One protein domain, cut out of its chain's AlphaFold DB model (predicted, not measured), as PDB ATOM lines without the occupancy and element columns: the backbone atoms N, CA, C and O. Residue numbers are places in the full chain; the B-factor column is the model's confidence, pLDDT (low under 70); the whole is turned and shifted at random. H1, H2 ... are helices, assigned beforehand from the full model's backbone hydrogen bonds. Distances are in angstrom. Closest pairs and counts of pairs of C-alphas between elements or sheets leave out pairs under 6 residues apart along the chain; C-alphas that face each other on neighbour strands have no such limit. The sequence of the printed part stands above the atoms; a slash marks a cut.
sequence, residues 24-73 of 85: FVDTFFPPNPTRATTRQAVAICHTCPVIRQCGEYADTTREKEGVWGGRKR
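What this domain is: This is residues 24 to 73 of the 85 residues of a protein of marine sediment metagenome (UniProt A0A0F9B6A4). Two helices, H2 and H3, make an L whose corner lies at the tight link between them, and the stretch after H3, residues 61 to 73, folds back into the space between the two arms, where residues 67 to 72 form a small turned-back strand pair. The very short helix H1 packs on residues 37 to 41 of H2. The printed part has 50 residues with three named helices, in the order H1, H2, H3 along the chain, and no named strand; the class is all helix, with 26 of the 50 residues in the named helices. The whole is compact, with a radius of gyration of the C-alphas of 10.1 A, and its outline is rounded, spanning 25 by 22 by 15 A.

How they stand to each other: The longest helix is H2, residues 35 to 46. H1, residues 25 to 28, touches it, and the closest C-alphas of the two, those of Phe 28 and Ala 41, are 5.4 A apart. H2 touches H1 with residues 37 to 41 alone. H3, residues 51 to 60, is close to H2 but not clearly touching; their closest C-alphas, those of Cys 45 and Ile 51, are 6.6 A apart. H2 and H3 run opposite ways at a steep tilt of 67 degrees, only just short of about perpendicular. H1 and H3 are apart. Residues 67 to 68 are paired with residues 71 to 72, antiparallel, in stretches too short to be named strands. In H2 and H3 every O i to N i+4 pair is within hydrogen-bond range; H1 is too short for such a pair, and its 1 pair of O i and N i+3 is within range.

Where its parts are: H2 runs from Arg 35, with its C-alpha at (35.473, -6.084, 33.153), to His 46, and measures 16.4 A from first to last C-alpha. H3 runs from Ile 51 to Thr 60, whose C-alpha is at (17.679, -5.602, 51.543), and measures 14.4 A. H1 runs from Val 25, with its C-alpha at (37.498, -9.734, 49.090), to Phe 28, and measures 5.2 A.

The domain as a whole: The two C-alphas farthest apart, those of Ala 36 and Thr 60, are 27.2 A apart. The C-alphas of the first and last printed residues, Phe 24 and Arg 73, are 17.2 A apart. The printed part has no cut. The link from H2 to H3, 4 residues, is tight, and the link from H1 to H2, 6 residues, is short. Residues 61 to 73, 13 residues, hold no named element, and their C-alphas lie 2 to 14 A from the mean of the C-alphas. The mean pLDDT of the printed part is 91.1, and no printed residue is under 70.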
ATOM      1  N   PHE A  24      38.771 -13.783  49.045       94.06
ATOM      2  CA  PHE A  24      38.859 -13.095  47.746       94.06
ATOM      3  C   PHE A  24      38.233 -11.692  47.758       94.06
ATOM      4  O   PHE A  24      37.767 -11.208  46.725       94.06
ATOM      5  N   VAL A  25      38.203 -11.020  48.913       89.56
ATOM      6  CA  VAL A  25      37.498  -9.734  49.090       89.56
ATOM      7  C   VAL A  25      37.955  -8.690  48.066       89.56
ATOM      8  O   VAL A  25      37.111  -8.085  47.410       89.56
ATOM      9  N   ASP A  26      39.260  -8.570  47.820       92.44
ATOM     10  CA  ASP A  26      39.818  -7.610  46.854       92.44
ATOM     11  C   ASP A  26      39.402  -7.890  45.402       92.44
ATOM     12  O   ASP A  26      39.356  -6.986  44.571       92.44
ATOM     13  N   THR A  27      39.061  -9.141  45.075       93.44
ATOM     14  CA  THR A  27      38.545  -9.505  43.744       93.44
ATOM     15  C   THR A  27      37.077  -9.105  43.591       93.44
ATOM     16  O   THR A  27      36.653  -8.703  42.507       93.44
ATOM     17  N   PHE A  28      36.297  -9.198  44.672       93.69
ATOM     18  CA  PHE A  28      34.863  -8.889  44.691       93.69
ATOM     19  C   PHE A  28      34.572  -7.395  44.884       93.69
ATOM     20  O   PHE A  28      33.568  -6.900  44.364       93.69
ATOM     21  N   PHE A  29      35.461  -6.686  45.583       92.44
ATOM     22  CA  PHE A  29      35.360  -5.266  45.926       92.44
ATOM     23  C   PHE A  29      36.656  -4.495  45.610       92.44
ATOM     24  O   PHE A  29      37.213  -3.837  46.490       92.44
ATOM     25  N   PRO A  30      37.174  -4.555  44.371       91.12
ATOM     26  CA  PRO A  30      38.386  -3.829  44.019       91.12
ATOM     27  C   PRO A  30      38.127  -2.313  44.014       91.12
ATOM     28  O   PRO A  30      37.064  -1.884  43.559       91.12
ATOM     29  N   PRO A  31      39.114  -1.479  44.390       90.06
ATOM     30  CA  PRO A  31      38.990  -0.022  44.310       90.06
ATOM     31  C   PRO A  31      38.797   0.474  42.867       90.06
ATOM     32  O   PRO A  31      38.141   1.484  42.641       90.06
ATOM     33  N   ASN A  32      39.339  -0.258  41.883       89.94
ATOM     34  CA  ASN A  32      39.194   0.020  40.454       89.94
ATOM     35  C   ASN A  32      38.721  -1.246  39.710       89.94
ATOM     36  O   ASN A  32      39.548  -2.022  39.221       89.94
ATOM     37  N   PRO A  33      37.403  -1.512  39.634       88.81
ATOM     38  CA  PRO A  33      36.878  -2.709  38.985       88.81
ATOM     39  C   PRO A  33      37.052  -2.653  37.463       88.81
ATOM     40  O   PRO A  33      36.592  -1.727  36.797       88.81
ATOM     41  N   THR A  34      37.624  -3.709  36.885       90.44
ATOM     42  CA  THR A  34      37.672  -3.912  35.432       90.44
ATOM     43  C   THR A  34      36.615  -4.930  35.001       90.44
ATOM     44  O   THR A  34      36.046  -5.664  35.815       90.44
ATOM     45  N   ARG A  35      36.348  -5.025  33.691       89.94
ATOM     46  CA  ARG A  35      35.473  -6.084  33.153       89.94
ATOM     47  C   ARG A  35      36.018  -7.482  33.457       89.94
ATOM     48  O   ARG A  35      35.230  -8.377  33.739       89.94
ATOM     49  N   ALA A  36      37.339  -7.660  33.413       91.00
ATOM     50  CA  ALA A  36      37.984  -8.939  33.691       91.00
ATOM     51  C   ALA A  36      37.814  -9.345  35.161       91.00
ATOM     52  O   ALA A  36      37.312 -10.434  35.431       91.00
ATOM     53  N   THR A  37      38.119  -8.442  36.102       90.62
ATOM     54  CA  THR A  37      37.965  -8.723  37.540       90.62
ATOM     55  C   THR A  37      36.502  -8.945  37.918       90.62
ATOM     56  O   THR A  37      36.190  -9.866  38.666       90.62
ATOM     57  N   THR A  38      35.578  -8.187  37.315       92.12
ATOM     58  CA  THR A  38      34.133  -8.390  37.510       92.12
ATOM     59  C   THR A  38      33.686  -9.770  37.021       92.12
ATOM     60  O   THR A  38      32.961 -10.462  37.730       92.12
ATOM     61  N   ARG A  39      34.114 -10.201  35.824       92.50
ATOM     62  CA  ARG A  39      33.775 -11.532  35.287       92.50
ATOM     63  C   ARG A  39      34.333 -12.652  36.158       92.50
ATOM     64  O   ARG A  39      33.625 -13.619  36.409       92.50
ATOM     65  N   GLN A  40      35.566 -12.501  36.637       93.88
ATOM     66  CA  GLN A  40      36.189 -13.459  37.547       93.88
ATOM     67  C   GLN A  40      35.401 -13.580  38.859       93.88
ATOM     68  O   GLN A  40      35.053 -14.687  39.262       93.88
ATOM     69  N   ALA A  41      35.055 -12.455  39.490       95.25
ATOM     70  CA  ALA A  41      34.246 -12.445  40.707       95.25
ATOM     71  C   ALA A  41      32.856 -13.066  40.484       95.25
ATOM     72  O   ALA A  41      32.403 -13.869  41.295       95.25
ATOM     73  N   VAL A  42      32.191 -12.751  39.366       94.06
ATOM     74  CA  VAL A  42      30.891 -13.342  39.002       94.06
ATOM     75  C   VAL A  42      30.998 -14.860  38.823       94.06
ATOM     76  O   VAL A  42      30.171 -15.583  39.372       94.06
ATOM     77  N   ALA A  43      32.035 -15.355  38.140       94.56
ATOM     78  CA  ALA A  43      32.252 -16.791  37.952       94.56
ATOM     79  C   ALA A  43      32.410 -17.534  39.292       94.56
ATOM     80  O   ALA A  43      31.747 -18.545  39.504       94.56
ATOM     81  N   ILE A  44      33.207 -16.993  40.223       95.00
ATOM     82  CA  ILE A  44      33.344 -17.540  41.587       95.00
ATOM     83  C   ILE A  44      32.006 -17.462  42.338       95.00
ATOM     84  O   ILE A  44      31.618 -18.378  43.059       95.00
ATOM     85  N   CYS A  45      31.263 -16.368  42.174       95.62
ATOM     86  CA  CYS A  45      29.984 -16.189  42.851       95.62
ATOM     87  C   CYS A  45      28.942 -17.229  42.408       95.62
ATOM     88  O   CYS A  45      28.179 -17.708  43.243       95.62
ATOM     89  N   HIS A  46      28.935 -17.629  41.134       94.19
ATOM     90  CA  HIS A  46      28.018 -18.651  40.619       94.19
ATOM     91  C   HIS A  46      28.257 -20.055  41.188       94.19
ATOM     92  O   HIS A  46      27.335 -20.865  41.176       94.19
ATOM     93  N   THR A  47      29.441 -20.338  41.738       94.88
ATOM     94  CA  THR A  47      29.723 -21.603  42.435       94.88
ATOM     95  C   THR A  47      29.458 -21.521  43.942       94.88
ATOM     96  O   THR A  47      29.713 -22.479  44.670       94.88
ATOM     97  N   CYS A  48      28.996 -20.372  44.448       96.38
ATOM     98  CA  CYS A  48      28.863 -20.114  45.878       96.38
ATOM     99  C   CYS A  48      27.598 -20.775  46.463       96.38
ATOM    100  O   CYS A  48      26.489 -20.457  46.022       96.38
ATOM    101  N   PRO A  49      27.705 -21.610  47.517       96.06
ATOM    102  CA  PRO A  49      26.551 -22.320  48.086       96.06
ATOM    103  C   PRO A  49      25.533 -21.387  48.763       96.06
ATOM    104  O   PRO A  49      24.391 -21.772  48.994       96.06
ATOM    105  N   VAL A  50      25.932 -20.153  49.072       96.00
ATOM    106  CA  VAL A  50      25.101 -19.138  49.739       96.00
ATOM    107  C   VAL A  50      24.703 -17.994  48.798       96.00
ATOM    108  O   VAL A  50      24.300 -16.924  49.253       96.00
ATOM    109  N   ILE A  51      24.790 -18.198  47.473       93.94
ATOM    110  CA  ILE A  51      24.517 -17.167  46.453       93.94
ATOM    111  C   ILE A  51      23.135 -16.511  46.611       93.94
ATOM    112  O   ILE A  51      23.018 -15.293  46.474       93.94
ATOM    113  N   ARG A  52      22.103 -17.287  46.968       91.50
ATOM    114  CA  ARG A  52      20.737 -16.781  47.180       91.50
ATOM    115  C   ARG A  52      20.658 -15.851  48.397       91.50
ATOM    116  O   ARG A  52      20.179 -14.732  48.267       91.50
ATOM    117  N   GLN A  53      21.192 -16.285  49.540       92.62
ATOM    118  CA  GLN A  53      21.218 -15.501  50.784       92.62
ATOM    119  C   GLN A  53      22.049 -14.219  50.618       92.62
ATOM    120  O   GLN A  53      21.649 -13.153  51.075       92.62
ATOM    121  N   CYS A  54      23.170 -14.307  49.896       93.50
ATOM    122  CA  CYS A  54      23.991 -13.160  49.512       93.50
ATOM    123  C   CYS A  54      23.217 -12.158  48.643       93.50
ATOM    124  O   CYS A  54      23.287 -10.950  48.876       93.50
ATOM    125  N   GLY A  55      22.469 -12.659  47.655       91.44
ATOM    126  CA  GLY A  55      21.593 -11.854  46.810       91.44
ATOM    127  C   GLY A  55      20.541 -11.108  47.625       91.44
ATOM    128  O   GLY A  55      20.480  -9.886  47.536       91.44
ATOM    129  N   GLU A  56      19.798 -11.830  48.462       90.25
ATOM    130  CA  GLU A  56      18.758 -11.278  49.337       90.25
ATOM    131  C   GLU A  56      19.310 -10.223  50.290       90.25
ATOM    132  O   GLU A  56      18.775  -9.118  50.337       90.25
ATOM    133  N   TYR A  57      20.413 -10.518  50.986       89.12
ATOM    134  CA  TYR A  57      21.062  -9.553  51.873       89.12
ATOM    135  C   TYR A  57      21.395  -8.256  51.137       89.12
ATOM    136  O   TYR A  57      21.083  -7.163  51.593       89.12
ATOM    137  N   ALA A  58      22.004  -8.369  49.963       90.75
ATOM    138  CA  ALA A  58      22.447  -7.189  49.250       90.75
ATOM    139  C   ALA A  58      21.284  -6.430  48.571       90.75
ATOM    140  O   ALA A  58      21.423  -5.245  48.260       90.75
ATOM    141  N   ASP A  59      20.132  -7.080  48.358       87.19
ATOM    142  CA  ASP A  59      18.882  -6.425  47.955       87.19
ATOM    143  C   ASP A  59      18.250  -5.666  49.136       87.19
ATOM    144  O   ASP A  59      17.821  -4.523  48.963       87.19
ATOM    145  N   THR A  60      18.248  -6.243  50.345       87.81
ATOM    146  CA  THR A  60      17.679  -5.602  51.543       87.81
ATOM    147  C   THR A  60      18.527  -4.436  52.044       87.81
ATOM    148  O   THR A  60      17.974  -3.382  52.363       87.81
ATOM    149  N   THR A  61      19.858  -4.565  52.055       86.81
ATOM    150  CA  THR A  61      20.769  -3.487  52.484       86.81
ATOM    151  C   THR A  61      21.092  -2.481  51.384       86.81
ATOM    152  O   THR A  61      21.698  -1.445  51.656       86.81
ATOM    153  N   ARG A  62      20.627  -2.733  50.153       86.62
ATOM    154  CA  ARG A  62      20.849  -1.878  48.977       86.62
ATOM    155  C   ARG A  62      22.334  -1.628  48.707       86.62
ATOM    156  O   ARG A  62      22.727  -0.493  48.420       86.62
ATOM    157  N   GLU A  63      23.142  -2.685  48.767       86.19
ATOM    158  CA  GLU A  63      24.562  -2.607  48.415       86.19
ATOM    159  C   GLU A  63      24.732  -2.062  46.995       86.19
ATOM    160  O   GLU A  63      24.039  -2.476  46.061       86.19
ATOM    161  N   LYS A  64      25.652  -1.111  46.826       81.81
ATOM    162  CA  LYS A  64      25.810  -0.376  45.560       81.81
ATOM    163  C   LYS A  64      27.009  -0.831  44.742       81.81
ATOM    164  O   LYS A  64      26.967  -0.742  43.520       81.81
ATOM    165  N   GLU A  65      28.027  -1.356  45.410       86.12
ATOM    166  CA  GLU A  65      29.327  -1.658  44.821       86.12
ATOM    167  C   GLU A  65      29.658  -3.148  44.906       86.12
ATOM    168  O   GLU A  65      29.131  -3.882  45.744       86.12
ATOM    169  N   GLY A  66      30.561  -3.589  44.032       90.19
ATOM    170  CA  GLY A  66      31.068  -4.960  44.006       90.19
ATOM    171  C   GLY A  66      30.109  -5.998  43.411       90.19
ATOM    172  O   GLY A  66      29.099  -5.681  42.767       90.19
ATOM    173  N   VAL A  67      30.473  -7.269  43.590       94.25
ATOM    174  CA  VAL A  67      29.718  -8.435  43.106       94.25
ATOM    175  C   VAL A  67      28.990  -9.117  44.260       94.25
ATOM    176  O   VAL A  67      29.600  -9.517  45.244       94.25
ATOM    177  N   TRP A  68      27.681  -9.304  44.096       94.00
ATOM    178  CA  TRP A  68      26.795  -9.933  45.075       94.00
ATOM    179  C   TRP A  68      25.805 -10.852  44.367       94.00
ATOM    180  O   TRP A  68      25.258 -10.483  43.328       94.00
ATOM    181  N   GLY A  69      25.530 -12.030  44.931       92.12
ATOM    182  CA  GLY A  69      24.470 -12.918  44.433       92.12
ATOM    183  C   GLY A  69      24.542 -13.213  42.926       92.12
ATOM    184  O   GLY A  69      23.518 -13.190  42.246       92.12
ATOM    185  N   GLY A  70      25.751 -13.404  42.391       90.75
ATOM    186  CA  GLY A  70      26.007 -13.721  40.982       90.75
ATOM    187  C   GLY A  70      26.040 -12.524  40.030       90.75
ATOM    188  O   GLY A  70      26.133 -12.717  38.824       90.75
ATOM    189  N   ARG A  71      25.960 -11.279  40.516       88.12
ATOM    190  CA  ARG A  71      25.917 -10.092  39.645       88.12
ATOM    191  C   ARG A  71      26.642  -8.892  40.240       88.12
ATOM    192  O   ARG A  71      26.694  -8.714  41.454       88.12
ATOM    193  N   LYS A  72      27.174  -8.027  39.374       84.12
ATOM    194  CA  LYS A  72      27.664  -6.706  39.786       84.12
ATOM    195  C   LYS A  72      26.469  -5.818  40.149       84.12
ATOM    196  O   LYS A  72      25.552  -5.678  39.340       84.12
ATOM    197  N   ARG A  73      26.481  -5.200  41.331       76.06
ATOM    198  CA  ARG A  73      25.479  -4.189  41.714       76.06
ATOM    199  C   ARG A  73      25.847  -2.817  41.131       76.06
ATOM    200  O   ARG A  73      26.988  -2.588  40.742       76.06
TER     201      ARG A  73